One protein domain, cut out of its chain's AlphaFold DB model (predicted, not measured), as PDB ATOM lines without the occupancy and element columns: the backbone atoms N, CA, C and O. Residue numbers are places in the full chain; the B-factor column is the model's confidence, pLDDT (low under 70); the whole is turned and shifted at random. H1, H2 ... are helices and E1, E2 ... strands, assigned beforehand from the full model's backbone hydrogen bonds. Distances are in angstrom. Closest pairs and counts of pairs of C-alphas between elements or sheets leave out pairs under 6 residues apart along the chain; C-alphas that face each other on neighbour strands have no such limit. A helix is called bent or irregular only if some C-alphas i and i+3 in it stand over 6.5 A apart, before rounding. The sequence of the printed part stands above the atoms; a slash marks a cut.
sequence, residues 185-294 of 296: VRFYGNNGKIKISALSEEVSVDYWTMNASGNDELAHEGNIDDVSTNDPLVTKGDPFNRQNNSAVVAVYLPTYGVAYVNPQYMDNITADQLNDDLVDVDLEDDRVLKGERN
ATOM      1  N   VAL A 185     -28.194   9.325 -32.738       85.38
ATOM      2  CA  VAL A 185     -28.742   9.303 -34.094       85.38
ATOM      3  C   VAL A 185     -27.626   9.504 -35.104       85.38
ATOM      4  O   VAL A 185     -26.970  10.542 -35.153       85.38
ATOM      5  N   ARG A 186     -27.444   8.506 -35.969       86.31
ATOM      6  CA  ARG A 186     -26.500   8.554 -37.085       86.31
ATOM      7  C   ARG A 186     -27.241   8.712 -38.404       86.31
ATOM      8  O   ARG A 186     -28.042   7.848 -38.764       86.31
ATOM      9  N   PHE A 187     -26.908   9.756 -39.162       86.81
ATOM     10  CA  PHE A 187     -27.466  10.014 -40.492       86.81
ATOM     11  C   PHE A 187     -26.560   9.431 -41.593       86.81
ATOM     12  O   PHE A 187     -25.372   9.749 -41.695       86.81
ATOM     13  N   TYR A 188     -27.111   8.580 -42.463       84.50
ATOM     14  CA  TYR A 188     -26.376   7.954 -43.572       84.50
ATOM     15  C   TYR A 188     -26.553   8.735 -44.879       84.50
ATOM     16  O   TYR A 188     -27.267   8.310 -45.797       84.50
ATOM     17  N   GLY A 189     -25.844   9.861 -44.973       79.81
ATOM     18  CA  GLY A 189     -25.810  10.716 -46.161       79.81
ATOM     19  C   GLY A 189     -27.182  11.283 -46.546       79.81
ATOM     20  O   GLY A 189     -28.086  11.383 -45.721       79.81
ATOM     21  N   ASN A 190     -27.350  11.620 -47.829       73.62
ATOM     22  CA  ASN A 190     -28.512  12.378 -48.313       73.62
ATOM     23  C   ASN A 190     -29.794  11.535 -48.429       73.62
ATOM     24  O   ASN A 190     -30.832  12.043 -48.835       73.62
ATOM     25  N   ASN A 191     -29.733  10.242 -48.111       70.06
ATOM     26  CA  ASN A 191     -30.809   9.297 -48.409       70.06
ATOM     27  C   ASN A 191     -31.895   9.254 -47.322       70.06
ATOM     28  O   ASN A 191     -32.731   8.354 -47.360       70.06
ATOM     29  N   GLY A 192     -31.822  10.132 -46.314       71.00
ATOM     30  CA  GLY A 192     -32.753  10.158 -45.182       71.00
ATOM     31  C   GLY A 192     -32.683   8.932 -44.270       71.00
ATOM     32  O   GLY A 192     -33.528   8.763 -43.404       71.00
ATOM     33  N   LYS A 193     -31.696   8.052 -44.462       82.94
ATOM     34  CA  LYS A 193     -31.522   6.868 -43.623       82.94
ATOM     35  C   LYS A 193     -30.905   7.281 -42.302       82.94
ATOM     36  O   LYS A 193     -29.842   7.903 -42.301       82.94
ATOM     37  N   ILE A 194     -31.513   6.846 -41.210       86.19
ATOM     38  CA  ILE A 194     -31.000   7.070 -39.863       86.19
ATOM     39  C   ILE A 194     -30.810   5.736 -39.142       86.19
ATOM     40  O   ILE A 194     -31.494   4.754 -39.427       86.19
ATOM     41  N   LYS A 195     -29.850   5.675 -38.225       86.62
ATOM     42  CA  LYS A 195     -29.776   4.620 -37.213       86.62
ATOM     43  C   LYS A 195     -29.845   5.297 -35.865       86.62
ATOM     44  O   LYS A 195     -29.054   6.203 -35.616       86.62
ATOM     45  N   ILE A 196     -30.759   4.829 -35.034       85.75
ATOM     46  CA  ILE A 196     -30.913   5.324 -33.679       85.75
ATOM     47  C   ILE A 196     -30.239   4.317 -32.761       85.75
ATOM     48  O   ILE A 196     -30.597   3.150 -32.779       85.75
ATOM     49  N   SER A 197     -29.223   4.739 -32.022       83.12
ATOM     50  CA  SER A 197     -28.534   3.932 -31.021       83.12
ATOM     51  C   SER A 197     -28.979   4.429 -29.651       83.12
ATOM     52  O   SER A 197     -28.510   5.454 -29.168       83.12
ATOM     53  N   ALA A 198     -29.931   3.724 -29.052       76.94
ATOM     54  CA  ALA A 198     -30.438   4.004 -27.715       76.94
ATOM     55  C   ALA A 198     -30.332   2.745 -26.846       76.94
ATOM     56  O   ALA A 198     -30.137   1.643 -27.360       76.94
ATOM     57  N   LEU A 199     -30.398   2.919 -25.522       68.50
ATOM     58  CA  LEU A 199     -30.254   1.805 -24.576       68.50
ATOM     59  C   LEU A 199     -31.454   0.860 -24.566       68.50
ATOM     60  O   LEU A 199     -31.291  -0.326 -24.285       68.50
ATOM     61  N   SER A 200     -32.654   1.376 -24.824       77.38
ATOM     62  CA  SER A 200     -33.827   0.528 -24.976       77.38
ATOM     63  C   SER A 200     -33.772  -0.190 -26.323       77.38
ATOM     64  O   SER A 200     -33.230   0.319 -27.303       77.38
ATOM     65  N   GLU A 201     -34.333  -1.397 -26.380       84.69
ATOM     66  CA  GLU A 201     -34.471  -2.115 -27.653       84.69
ATOM     67  C   GLU A 201     -35.388  -1.351 -28.618       84.69
ATOM     68  O   GLU A 201     -35.207  -1.441 -29.831       84.69
ATOM     69  N   GLU A 202     -36.307  -0.552 -28.069       87.25
ATOM     70  CA  GLU A 202     -37.344   0.200 -28.769       87.25
ATOM     71  C   GLU A 202     -37.443   1.640 -28.223       87.25
ATOM     72  O   GLU A 202     -37.342   1.858 -27.012       87.25
ATOM     73  N   VAL A 203     -37.611   2.636 -29.101       88.00
ATOM     74  CA  VAL A 203     -37.807   4.057 -28.739       88.00
ATOM     75  C   VAL A 203     -38.930   4.695 -29.553       88.00
ATOM     76  O   VAL A 203     -39.128   4.336 -30.712       88.00
ATOM     77  N   SER A 204     -39.624   5.677 -28.973       89.69
ATOM     78  CA  SER A 204     -40.512   6.564 -29.734       89.69
ATOM     79  C   SER A 204     -39.702   7.677 -30.396       89.69
ATOM     80  O   SER A 204     -38.725   8.174 -29.825       89.69
ATOM     81  N   VAL A 205     -40.095   8.060 -31.608       90.06
ATOM     82  CA  VAL A 205     -39.346   8.992 -32.452       90.06
ATOM     83  C   VAL A 205     -40.301   9.918 -33.189       90.06
ATOM     84  O   VAL A 205     -41.105   9.445 -33.986       90.06
ATOM     85  N   ASP A 206     -40.151  11.224 -33.004       90.94
ATOM     86  CA  ASP A 206     -40.740  12.212 -33.910       90.94
ATOM     87  C   ASP A 206     -39.715  12.578 -34.978       90.94
ATOM     88  O   ASP A 206     -38.511  12.640 -34.711       90.94
ATOM     89  N   TYR A 207     -40.154  12.786 -36.214       90.50
ATOM     90  CA  TYR A 207     -39.229  13.078 -37.302       90.50
ATOM     91  C   TYR A 207     -39.799  14.064 -38.311       90.50
ATOM     92  O   TYR A 207     -41.002  14.137 -38.569       90.50
ATOM     93  N   TRP A 208     -38.875  14.793 -38.929       90.75
ATOM     94  CA  TRP A 208     -39.173  15.767 -39.963       90.75
ATOM     95  C   TRP A 208     -38.476  15.376 -41.248       90.75
ATOM     96  O   TRP A 208     -37.322  14.916 -41.246       90.75
ATOM     97  N   THR A 209     -39.172  15.585 -42.359       89.31
ATOM     98  CA  THR A 209     -38.618  15.367 -43.688       89.31
ATOM     99  C   THR A 209     -38.555  16.654 -44.489       89.31
ATOM    100  O   THR A 209     -39.234  17.638 -44.214       89.31
ATOM    101  N   MET A 210     -37.684  16.640 -45.488       86.19
ATOM    102  CA  MET A 210     -37.593  17.666 -46.514       86.19
ATOM    103  C   MET A 210     -37.327  16.961 -47.841       86.19
ATOM    104  O   MET A 210     -36.673  15.917 -47.875       86.19
ATOM    105  N   ASN A 211     -37.807  17.503 -48.956       82.38
ATOM    106  CA  ASN A 211     -37.434  16.992 -50.274       82.38
ATOM    107  C   ASN A 211     -35.909  17.041 -50.453       82.38
ATOM    108  O   ASN A 211     -35.262  17.998 -50.038       82.38
ATOM    109  N   ALA A 212     -35.325  16.043 -51.118       72.62
ATOM    110  CA  ALA A 212     -33.888  15.929 -51.367       72.62
ATOM    111  C   ALA A 212     -33.260  17.154 -52.060       72.62
ATOM    112  O   ALA A 212     -32.039  17.302 -52.043       72.62
ATOM    113  N   SER A 213     -34.063  18.018 -52.690       73.12
ATOM    114  CA  SER A 213     -33.586  19.292 -53.243       73.12
ATOM    115  C   SER A 213     -33.341  20.390 -52.197       73.12
ATOM    116  O   SER A 213     -32.718  21.390 -52.539       73.12
ATOM    117  N   GLY A 214     -33.803  20.210 -50.956       71.06
ATOM    118  CA  GLY A 214     -33.650  21.164 -49.854       71.06
ATOM    119  C   GLY A 214     -34.508  22.428 -49.969       71.06
ATOM    120  O   GLY A 214     -34.309  23.355 -49.195       71.06
ATOM    121  N   ASN A 215     -35.416  22.493 -50.949       75.25
ATOM    122  CA  ASN A 215     -36.194  23.701 -51.255       75.25
ATOM    123  C   ASN A 215     -37.634  23.663 -50.726       75.25
ATOM    124  O   ASN A 215     -38.345  24.658 -50.861       75.25
ATOM    125  N   ASP A 216     -38.070  22.517 -50.208       79.25
ATOM    126  CA  ASP A 216     -39.421  22.361 -49.678       79.25
ATOM    127  C   ASP A 216     -39.438  22.715 -48.188       79.25
ATOM    128  O   ASP A 216     -38.413  22.658 -47.506       79.25
ATOM    129  N   GLU A 217     -40.613  23.099 -47.703       83.75
ATOM    130  CA  GLU A 217     -40.866  23.366 -46.290       83.75
ATOM    131  C   GLU A 217     -40.583  22.114 -45.446       83.75
ATOM    132  O   GLU A 217     -40.748  20.980 -45.913       83.75
ATOM    133  N   LEU A 218     -40.105  22.328 -44.220       86.56
ATOM    134  CA  LEU A 218     -39.897  21.257 -43.258       86.56
ATOM    135  C   LEU A 218     -41.262  20.620 -42.964       86.56
ATOM    136  O   LEU A 218     -42.198  21.310 -42.584       86.56
ATOM    137  N   ALA A 219     -41.405  19.315 -43.182       86.75
ATOM    138  CA  ALA A 219     -42.664  18.620 -42.941       86.75
ATOM    139  C   ALA A 219     -42.534  17.733 -41.704       86.75
ATOM    140  O   ALA A 219     -41.726  16.800 -41.695       86.75
ATOM    141  N   HIS A 220     -43.334  18.006 -40.671       87.88
ATOM    142  CA  HIS A 220     -43.504  17.088 -39.548       87.88
ATOM    143  C   HIS A 220     -44.367  15.900 -39.990       87.88
ATOM    144  O   HIS A 220     -45.543  16.059 -40.316       87.88
ATOM    145  N   GLU A 221     -43.783  14.706 -40.015       84.25
ATOM    146  CA  GLU A 221     -44.471  13.502 -40.500       84.25
ATOM    147  C   GLU A 221     -45.101  12.679 -39.358       84.25
ATOM    148  O   GLU A 221     -45.908  11.782 -39.609       84.25
ATOM    149  N   GLY A 222     -44.764  13.001 -38.103       80.94
ATOM    150  CA  GLY A 222     -45.372  12.450 -36.895       80.94
ATOM    151  C   GLY A 222     -44.469  11.521 -36.081       80.94
ATOM    152  O   GLY A 222     -43.258  11.435 -36.295       80.94
ATOM    153  N   ASN A 223     -45.111  10.814 -35.150       87.50
ATOM    154  CA  ASN A 223     -44.477   9.929 -34.182       87.50
ATOM    155  C   ASN A 223     -44.443   8.471 -34.673       87.50
ATOM    156  O   ASN A 223     -45.446   7.951 -35.174       87.50
ATOM    157  N   ILE A 224     -43.301   7.807 -34.511       88.06
ATOM    158  CA  ILE A 224     -43.149   6.360 -34.675       88.06
ATOM    159  C   ILE A 224     -42.822   5.768 -33.312       88.06
ATOM    160  O   ILE A 224     -41.743   6.016 -32.776       88.06
ATOM    161  N   ASP A 225     -43.733   4.953 -32.798       88.94
ATOM    162  CA  ASP A 225     -43.499   4.140 -31.612       88.94
ATOM    163  C   ASP A 225     -42.728   2.857 -31.952       88.94
ATOM    164  O   ASP A 225     -42.732   2.379 -33.091       88.94
ATOM    165  N   ASP A 226     -42.082   2.292 -30.934       88.38
ATOM    166  CA  ASP A 226     -41.407   0.994 -30.976       88.38
ATOM    167  C   ASP A 226     -40.315   0.873 -32.063       88.38
ATOM    168  O   ASP A 226     -40.139  -0.162 -32.717       88.38
ATOM    169  N   VAL A 227     -39.544   1.945 -32.286       86.50
ATOM    170  CA  VAL A 227     -38.415   1.917 -33.222       86.50
ATOM    171  C   VAL A 227     -37.277   1.079 -32.652       86.50
ATOM    172  O   VAL A 227     -36.610   1.494 -31.706       86.50
ATOM    173  N   SER A 228     -37.003  -0.057 -33.300       85.81
ATOM    174  CA  SER A 228     -35.825  -0.892 -33.030       85.81
ATOM    175  C   SER A 228     -34.535  -0.073 -33.133       85.81
ATOM    176  O   SER A 228     -34.207   0.457 -34.195       85.81
ATOM    177  N   THR A 229     -33.764  -0.012 -32.048       83.12
ATOM    178  CA  THR A 229     -32.463   0.684 -32.000       83.12
ATOM    179  C   THR A 229     -31.336  -0.108 -32.677       83.12
ATOM    180  O   THR A 229     -30.276   0.409 -33.046       83.12
ATOM    181  N   ASN A 230     -31.557  -1.402 -32.898       76.12
ATOM    182  CA  ASN A 230     -30.577  -2.279 -33.532       76.12
ATOM    183  C   ASN A 230     -30.668  -2.261 -35.057       76.12
ATOM    184  O   ASN A 230     -29.661  -2.475 -35.744       76.12
ATOM    185  N   ASP A 231     -31.850  -1.962 -35.587       77.69
ATOM    186  CA  ASP A 231     -32.078  -1.899 -37.015       77.69
ATOM    187  C   ASP A 231     -31.904  -0.460 -37.502       77.69
ATOM    188  O   ASP A 231     -32.453   0.476 -36.919       77.69
ATOM    189  N   PRO A 232     -31.144  -0.223 -38.587       68.94
ATOM    190  CA  PRO A 232     -31.239   1.068 -39.236       68.94
ATOM    191  C   PRO A 232     -32.707   1.255 -39.627       68.94
ATOM    192  O   PRO A 232     -33.327   0.319 -40.143       68.94
ATOM    193  N   LEU A 233     -33.243   2.454 -39.405       67.56
ATOM    194  CA  LEU A 233     -34.537   2.857 -39.938       67.56
ATOM    195  C   LEU A 233     -34.398   2.910 -41.469       67.56
ATOM    196  O   LEU A 233     -34.120   3.928 -42.098       67.56
ATOM    197  N   VAL A 234     -34.481   1.723 -42.059       61.88
ATOM    198  CA  VAL A 234     -34.709   1.425 -43.465       61.88
ATOM    199  C   VAL A 234     -35.982   0.612 -43.425       61.88
ATOM    200  O   VAL A 234     -36.006  -0.617 -43.421       61.88
ATOM    201  N   THR A 235     -37.026   1.368 -43.183       46.72
ATOM    202  CA  THR A 235     -38.366   0.987 -42.803       46.72
ATOM    203  C   THR A 235     -38.833  -0.243 -43.574       46.72
ATOM    204  O   THR A 235     -38.821  -0.326 -44.801       46.72
ATOM    205  N   LYS A 236     -39.263  -1.254 -42.829       37.09
ATOM    206  CA  LYS A 236     -39.908  -2.444 -43.375       37.09
ATOM    207  C   LYS A 236     -41.411  -2.156 -43.386       37.09
ATOM    208  O   LYS A 236     -42.124  -2.644 -42.520       37.09
ATOM    209  N   GLY A 237     -41.870  -1.268 -44.277       47.50
ATOM    210  CA  GLY A 237     -43.158  -0.595 -44.043       47.50
ATOM    211  C   GLY A 237     -43.818   0.160 -45.197       47.50
ATOM    212  O   GLY A 237     -44.853  -0.275 -45.671       47.50
ATOM    213  N   ASP A 238     -43.357   1.289 -45.719       54.97
ATOM    214  CA  ASP A 238     -42.315   2.221 -45.313       54.97
ATOM    215  C   ASP A 238     -42.853   3.630 -45.682       54.97
ATOM    216  O   ASP A 238     -42.947   3.916 -46.879       54.97
ATOM    217  N   PRO A 239     -43.264   4.485 -44.719       51.16
ATOM    218  CA  PRO A 239     -43.680   5.869 -44.996       51.16
ATOM    219  C   PRO A 239     -42.559   6.739 -45.607       51.16
ATOM    220  O   PRO A 239     -42.837   7.767 -46.211       51.16
ATOM    221  N   PHE A 240     -41.309   6.274 -45.570       52.09
ATOM    222  CA  PHE A 240     -40.129   6.871 -46.199       52.09
ATOM    223  C   PHE A 240     -39.779   6.245 -47.564       52.09
ATOM    224  O   PHE A 240     -38.820   6.665 -48.224       52.09
ATOM    225  N   ASN A 241     -40.541   5.255 -48.051       49.75
ATOM    226  CA  ASN A 241     -40.288   4.618 -49.346       49.75
ATOM    227  C   ASN A 241     -40.851   5.453 -50.499       49.75
ATOM    228  O   ASN A 241     -41.879   5.148 -51.102       49.75
ATOM    229  N   ARG A 242     -40.071   6.476 -50.856       50.94
ATOM    230  CA  ARG A 242     -39.713   6.822 -52.243       50.94
ATOM    231  C   ARG A 242     -40.804   7.246 -53.225       50.94
ATOM    232  O   ARG A 242     -40.517   7.258 -54.421       50.94
ATOM    233  N   GLN A 243     -41.997   7.659 -52.803       55.09
ATOM    234  CA  GLN A 243     -42.869   8.350 -53.766       55.09
ATOM    235  C   GLN A 243     -42.475   9.822 -53.971       55.09
ATOM    236  O   GLN A 243     -42.570  10.295 -55.100       55.09
ATOM    237  N   ASN A 244     -41.903  10.498 -52.961       60.19
ATOM    238  CA  ASN A 244     -41.707  11.959 -53.008       60.19
ATOM    239  C   ASN A 244     -40.260  12.457 -52.860       60.19
ATOM    240  O   ASN A 244     -40.041  13.657 -52.753       60.19
ATOM    241  N   ASN A 245     -39.258  11.573 -52.917       75.50
ATOM    242  CA  ASN A 245     -37.845  11.975 -52.847       75.50
ATOM    243  C   ASN A 245     -37.485  12.755 -51.558       75.50
ATOM    244  O   ASN A 245     -36.555  13.555 -51.574       75.50
ATOM    245  N   SER A 246     -38.216  12.539 -50.459       81.50
ATOM    246  CA  SER A 246     -37.961  13.173 -49.162       81.50
ATOM    247  C   SER A 246     -36.858  12.457 -48.379       81.50
ATOM    248  O   SER A 246     -36.706  11.236 -48.468       81.50
ATOM    249  N   ALA A 247     -36.090  13.219 -47.606       85.75
ATOM    250  CA  ALA A 247     -35.065  12.750 -46.687       85.75
ATOM    251  C   ALA A 247     -35.414  13.175 -45.257       85.75
ATOM    252  O   ALA A 247     -35.914  14.276 -45.048       85.75
ATOM    253  N   VAL A 248     -35.115  12.321 -44.274       87.69
ATOM    254  CA  VAL A 248     -35.179  12.693 -42.856       87.69
ATOM    255  C   VAL A 248     -34.089  13.708 -42.556       87.69
ATOM    256  O   VAL A 248     -32.897  13.435 -42.758       87.69
ATOM    257  N   VAL A 249     -34.513  14.877 -42.088       89.25
ATOM    258  CA  VAL A 249     -33.623  16.000 -41.789       89.25
ATOM    259  C   VAL A 249     -33.520  16.285 -40.303       89.25
ATOM    260  O   VAL A 249     -32.483  16.779 -39.874       89.25
ATOM    261  N   ALA A 250     -34.531  15.926 -39.515       89.94
ATOM    262  CA  ALA A 250     -34.490  16.041 -38.066       89.94
ATOM    263  C   ALA A 250     -35.213  14.867 -37.406       89.94
ATOM    264  O   ALA A 250     -36.124  14.274 -37.988       89.94
ATOM    265  N   VAL A 251     -34.769  14.527 -36.201       89.88
ATOM    266  CA  VAL A 251     -35.273  13.423 -35.389       89.88
ATOM    267  C   VAL A 251     -35.310  13.888 -33.944       89.88
ATOM    268  O   VAL A 251     -34.272  14.246 -33.402       89.88
ATOM    269  N   TYR A 252     -36.467  13.859 -33.307       89.19
ATOM    270  CA  TYR A 252     -36.631  14.122 -31.887       89.19
ATOM    271  C   TYR A 252     -36.899  12.805 -31.169       89.19
ATOM    272  O   TYR A 252     -37.676  11.972 -31.633       89.19
ATOM    273  N   LEU A 253     -36.208  12.597 -30.054       87.06
ATOM    274  CA  LEU A 253     -36.371  11.420 -29.210       87.06
ATOM    275  C   LEU A 253     -37.061  11.859 -27.917       87.06
ATOM    276  O   LEU A 253     -36.344  12.282 -27.008       87.06
ATOM    277  N   PRO A 254     -38.402  11.767 -27.787       84.94
ATOM    278  CA  PRO A 254     -39.138  12.242 -26.612       84.94
ATOM    279  C   PRO A 254     -38.643  11.649 -25.296       84.94
ATOM    280  O   PRO A 254     -38.589  12.349 -24.292       84.94
ATOM    281  N   THR A 255     -38.218  10.380 -25.315       79.56
ATOM    282  CA  THR A 255     -37.645   9.683 -24.152       79.56
ATOM    283  C   THR A 255     -36.481  10.443 -23.535       79.56
ATOM    284  O   THR A 255     -36.304  10.424 -22.324       79.56
ATOM    285  N   TYR A 256     -35.689  11.110 -24.372       76.19
ATOM    286  CA  TYR A 256     -34.605  11.948 -23.904       76.19
ATOM    287  C   TYR A 256     -35.064  13.405 -23.873       76.19
ATOM    288  O   TYR A 256     -34.679  14.149 -22.987       76.19
ATOM    289  N   GLY A 257     -35.821  13.863 -24.860       79.88
ATOM    290  CA  GLY A 257     -36.122  15.266 -25.106       79.88
ATOM    291  C   GLY A 257     -35.061  15.990 -25.942       79.88
ATOM    292  O   GLY A 257     -34.893  17.191 -25.769       79.88
ATOM    293  N   VAL A 258     -34.265  15.283 -26.756       79.06
ATOM    294  CA  VAL A 258     -33.263  15.893 -27.663       79.06
ATOM    295  C   VAL A 258     -33.726  15.753 -29.104       79.06
ATOM    296  O   VAL A 258     -34.199  14.683 -29.499       79.06
ATOM    297  N   ALA A 259     -33.500  16.808 -29.891       86.31
ATOM    298  CA  ALA A 259     -33.569  16.774 -31.342       86.31
ATOM    299  C   ALA A 259     -32.166  16.647 -31.966       86.31
ATOM    300  O   ALA A 259     -31.226  17.347 -31.592       86.31
ATOM    301  N   TYR A 260     -32.045  15.771 -32.956       86.69
ATOM    302  CA  TYR A 260     -30.868  15.574 -33.792       86.69
ATOM    303  C   TYR A 260     -31.191  16.046 -35.200       86.69
ATOM    304  O   TYR A 260     -32.157  15.582 -35.805       86.69
ATOM    305  N   VAL A 261     -30.361  16.928 -35.747       88.38
ATOM    306  CA  VAL A 261     -30.513  17.440 -37.111       88.38
ATOM    307  C   VAL A 261     -29.410  16.883 -37.997       88.38
ATOM    308  O   VAL A 261     -28.237  16.811 -37.620       88.38
ATOM    309  N   ASN A 262     -29.796  16.482 -39.203       86.88
ATOM    310  CA  ASN A 262     -28.886  15.993 -40.216       86.88
ATOM    311  C   ASN A 262     -27.948  17.136 -40.644       86.88
ATOM    312  O   ASN A 262     -28.414  18.127 -41.218       86.88
ATOM    313  N   PRO A 263     -26.623  17.005 -40.446       83.88
ATOM    314  CA  PRO A 263     -25.664  18.076 -40.717       83.88
ATOM    315  C   PRO A 263     -25.671  18.541 -42.179       83.88
ATOM    316  O   PRO A 263     -25.251  19.655 -42.469       83.88
ATOM    317  N   GLN A 264     -26.145  17.714 -43.116       83.75
ATOM    318  CA  GLN A 264     -26.220  18.076 -44.533       83.75
ATOM    319  C   GLN A 264     -27.335  19.069 -44.867       83.75
ATOM    320  O   GLN A 264     -27.300  19.662 -45.941       83.75
ATOM    321  N   TYR A 265     -28.318  19.219 -43.980       83.50
ATOM    322  CA  TYR A 265     -29.487  20.071 -44.187       83.50
ATOM    323  C   TYR A 265     -29.504  21.278 -43.245       83.50
ATOM    324  O   TYR A 265     -30.406  22.098 -43.348       83.50
ATOM    325  N   MET A 266     -28.504  21.433 -42.370       78.88
ATOM    326  CA  MET A 266     -28.461  22.548 -41.416       78.88
ATOM    327  C   MET A 266     -28.406  23.919 -42.081       78.88
ATOM    328  O   MET A 266     -29.001  24.854 -41.567       78.88
ATOM    329  N   ASP A 267     -27.749  24.042 -43.234       81.75
ATOM    330  CA  ASP A 267     -27.707  25.314 -43.966       81.75
ATOM    331  C   ASP A 267     -29.077  25.694 -44.565       81.75
ATOM    332  O   ASP A 267     -29.290  26.849 -44.931       81.75
ATOM    333  N   ASN A 268     -30.007  24.734 -44.652       76.88
ATOM    334  CA  ASN A 268     -31.343  24.908 -45.228       76.88
ATOM    335  C   ASN A 268     -32.451  24.992 -44.167       76.88
ATOM    336  O   ASN A 268     -33.600  25.236 -44.521       76.88
ATOM    337  N   ILE A 269     -32.128  24.760 -42.892       75.75
ATOM    338  CA  ILE A 269     -33.092  24.771 -41.792       75.75
ATOM    339  C   ILE A 269     -32.747  25.943 -40.885       75.75
ATOM    340  O   ILE A 269     -31.702  25.963 -40.235       75.75
ATOM    341  N   THR A 270     -33.629  26.936 -40.845       76.44
ATOM    342  CA  THR A 270     -33.495  28.035 -39.884       76.44
ATOM    343  C   THR A 270     -33.916  27.576 -38.488       76.44
ATOM    344  O   THR A 270     -34.770  26.700 -38.350       76.44
ATOM    345  N   ALA A 271     -33.328  28.171 -37.446       66.56
ATOM    346  CA  ALA A 271     -33.751  27.920 -36.066       66.56
ATOM    347  C   ALA A 271     -35.249  28.218 -35.881       66.56
ATOM    348  O   ALA A 271     -35.947  27.441 -35.245       66.56
ATOM    349  N   ASP A 272     -35.757  29.263 -36.539       69.31
ATOM    350  CA  ASP A 272     -37.175  29.632 -36.505       69.31
ATOM    351  C   ASP A 272     -38.082  28.528 -37.079       69.31
ATOM    352  O   ASP A 272     -39.135  28.259 -36.515       69.31
ATOM    353  N   GLN A 273     -37.671  27.843 -38.154       71.38
ATOM    354  CA  GLN A 273     -38.440  26.726 -38.731       71.38
ATOM    355  C   GLN A 273     -38.438  25.483 -37.846       71.38
ATOM    356  O   GLN A 273     -39.431  24.770 -37.792       71.38
ATOM    357  N   LEU A 274     -37.328  25.211 -37.152       68.44
ATOM    358  CA  LEU A 274     -37.338  24.179 -36.119       68.44
ATOM    359  C   LEU A 274     -38.308  24.605 -35.019       68.44
ATOM    360  O   LEU A 274     -39.183  23.833 -34.654       68.44
ATOM    361  N   ASN A 275     -38.223  25.847 -34.559       65.94
ATOM    362  CA  ASN A 275     -39.012  26.303 -33.429       65.94
ATOM    363  C   ASN A 275     -40.518  26.332 -33.689       65.94
ATOM    364  O   ASN A 275     -41.246  25.969 -32.774       65.94
ATOM    365  N   ASP A 276     -40.967  26.715 -34.891       68.19
ATOM    366  CA  ASP A 276     -42.389  26.881 -35.247       68.19
ATOM    367  C   ASP A 276     -43.102  25.552 -35.593       68.19
ATOM    368  O   ASP A 276     -44.310  25.421 -35.393       68.19
ATOM    369  N   ASP A 277     -42.364  24.519 -36.016       63.50
ATOM    370  CA  ASP A 277     -42.932  23.185 -36.285       63.50
ATOM    371  C   ASP A 277     -42.710  22.177 -35.147       63.50
ATOM    372  O   ASP A 277     -43.424  21.177 -35.045       63.50
ATOM    373  N   LEU A 278     -41.747  22.430 -34.260       58.78
ATOM    374  CA  LEU A 278     -41.537  21.667 -33.025       58.78
ATOM    375  C   LEU A 278     -42.253  22.322 -31.825       58.78
ATOM    376  O   LEU A 278     -41.862  22.077 -30.691       58.78
ATOM    377  N   VAL A 279     -43.287  23.149 -32.034       46.78
ATOM    378  CA  VAL A 279     -43.908  24.023 -31.004       46.78
ATOM    379  C   VAL A 279     -44.503  23.290 -29.796       46.78
ATOM    380  O   VAL A 279     -44.550  23.869 -28.714       46.78
ATOM    381  N   ASP A 280     -44.863  22.008 -29.892       50.12
ATOM    382  CA  ASP A 280     -45.232  21.234 -28.687       50.12
ATOM    383  C   ASP A 280     -44.007  20.764 -27.865       50.12
ATOM    384  O   ASP A 280     -44.143  20.245 -26.758       50.12
ATOM    385  N   VAL A 281     -42.797  20.990 -28.379       47.59
ATOM    386  CA  VAL A 281     -41.487  20.731 -27.763       47.59
ATOM    387  C   VAL A 281     -40.800  22.052 -27.373       47.59
ATOM    388  O   VAL A 281     -39.587  22.108 -27.298       47.59
ATOM    389  N   ASP A 282     -41.533  23.134 -27.107       42.12
ATOM    390  CA  ASP A 282     -41.028  24.410 -26.547       42.12
ATOM    391  C   ASP A 282     -39.599  24.823 -26.997       42.12
ATOM    392  O   ASP A 282     -38.722  25.104 -26.186       42.12
ATOM    393  N   LEU A 283     -39.286  24.799 -28.295       46.38
ATOM    394  CA  LEU A 283     -37.909  24.977 -28.774       46.38
ATOM    395  C   LEU A 283     -37.383  26.425 -28.712       46.38
ATOM    396  O   LEU A 283     -36.353  26.728 -29.307       46.38
ATOM    397  N   GLU A 284     -37.967  27.316 -27.907       40.31
ATOM    398  CA  GLU A 284     -37.341  28.597 -27.513       40.31
ATOM    399  C   GLU A 284     -36.048  28.408 -26.678       40.31
ATOM    400  O   GLU A 284     -35.611  29.269 -25.912       40.31
ATOM    401  N   ASP A 285     -35.443  27.237 -26.780       46.44
ATOM    402  CA  ASP A 285     -34.380  26.719 -25.967       46.44
ATOM    403  C   ASP A 285     -33.493  25.871 -26.876       46.44
ATOM    404  O   ASP A 285     -34.030  24.971 -27.516       46.44
ATOM    405  N   ASP A 286     -32.194  26.183 -26.975       46.34
ATOM    406  CA  ASP A 286     -31.193  25.745 -27.979       46.34
ATOM    407  C   ASP A 286     -30.984  24.201 -28.126       46.34
ATOM    408  O   ASP A 286     -29.863  23.703 -28.159       46.34
ATOM    409  N   ARG A 287     -32.050  23.392 -28.202       54.44
ATOM    410  CA  ARG A 287     -32.131  21.924 -28.003       54.44
ATOM    411  C   ARG A 287     -31.714  21.083 -29.211       54.44
ATOM    412  O   ARG A 287     -32.084  19.911 -29.320       54.44
ATOM    413  N   VAL A 288     -30.950  21.670 -30.126       54.69
ATOM    414  CA  VAL A 288     -30.656  21.090 -31.438       54.69
ATOM    415  C   VAL A 288     -29.217  20.589 -31.492       54.69
ATOM    416  O   VAL A 288     -28.272  21.374 -31.580       54.69
ATOM    417  N   LEU A 289     -29.051  19.265 -31.512       57.31
ATOM    418  CA  LEU A 289     -27.751  18.637 -31.725       57.31
ATOM    419  C   LEU A 289     -27.477  18.366 -33.194       57.31
ATOM    420  O   LEU A 289     -28.358  18.014 -33.984       57.31
ATOM    421  N   LYS A 290     -26.200  18.481 -33.548       59.41
ATOM    422  CA  LYS A 290     -25.702  18.130 -34.873       59.41
ATOM    423  C   LYS A 290     -25.414  16.638 -34.910       59.41
ATOM    424  O   LYS A 290     -24.578  16.153 -34.156       59.41
ATOM    425  N   GLY A 291     -26.091  15.913 -35.796       55.00
ATOM    426  CA  GLY A 291     -25.789  14.503 -36.015       55.00
ATOM    427  C   GLY A 291     -24.409  14.303 -36.650       55.00
ATOM    428  O   GLY A 291     -23.904  15.169 -37.367       55.00
ATOM    429  N   GLU A 292     -23.809  13.133 -36.442       52.66
ATOM    430  CA  GLU A 292     -22.559  12.776 -37.113       52.66
ATOM    431  C   GLU A 292     -22.770  12.444 -38.599       52.66
ATOM    432  O   GLU A 292     -23.706  11.735 -38.990       52.66
ATOM    433  N   ARG A 293     -21.840  12.911 -39.442       52.75
ATOM    434  CA  ARG A 293     -21.768  12.559 -40.864       52.75
ATOM    435  C   ARG A 293     -20.848  11.357 -41.059       52.75
ATOM    436  O   ARG A 293     -19.671  11.420 -40.723       52.75
ATOM    437  N   ASN A 294     -21.334  10.313 -41.727       48.56
ATOM    438  CA  ASN A 294     -20.464   9.214 -42.141       48.56
ATOM    439  C   ASN A 294     -19.552   9.645 -43.309       48.56
ATOM    440  O   ASN A 294     -20.039  10.101 -44.352       48.56
TER     441      ASN A 294
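What this domain is: This is residues 185 to 294 of the 296 residues of an uncharacterized protein of Halanaeroarchaeum sulfurireducens (UniProt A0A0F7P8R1). A strongly twisted sheet, built on the long, bent strands E3, E4 and E5, has the small hairpin E1 and E2 packed over E5, while the short helix H1 only grazes the sheet. The 110 printed residues run E1 E2 E3 E4 E5 E6 H1 E7; the class is mostly strand, though under half, 48 residues, are in named elements. The mixed sheet runs E4, E3, E5, E6, E7. The whole is compact, with a radius of gyration of the C-alphas of 12.9 A and spans of 33 by 30 by 25 A.

How they stand to each other: Start at E1, residues 185 to 187, and E2, residues 194 to 196, an antiparallel hairpin with N 186 and O 195 2.8 A apart, within hydrogen-bond range. Next comes the hairpin of E3, residues 202 to 211, and E4, residues 219 to 228, with N 224 and O 205 at 2.8 A; E4 bends by 76 degrees at residue 225. E5, residues 246 to 253, is antiparallel to E3, with N 247 and O 210 at 2.8 A; its closest C-alphas to E2, Val 248 and Ile 194, are 7.6 A apart. E6, residues 258 to 261, forms a hairpin with E5, with N 260 and O 251 at 2.7 A. H1, residues 271 to 277, has every O i to N i+4 pair within range; its Asp 277 and His 220 of E4 are their closest C-alphas, 6.9 A apart. E7, residues 288 to 290, is parallel to E6, with N 289 and O 259 at 2.9 A; E6, H1, E7 form a strand-helix-strand unit, parallel neighbours joined through a helix, with a right-handed crossover.

Where its parts are: Find C-alpha 185, where E1 begins, at (-28.742, 9.303, -34.094). E3 measures 27.3 A, E4 22.9 A and E5 20.1 A. E7 ends at C-alpha 290, (-25.702, 18.130, -34.873).

The domain as a whole: The farthest C-alphas, Ser 200 and Asn 215, are 35.1 A apart. The printed part has no cut; E4 to E5 is a long link. Mean pLDDT of the printed part is 73.6; residues 232 to 244 and 274 to 294 are among those under 70.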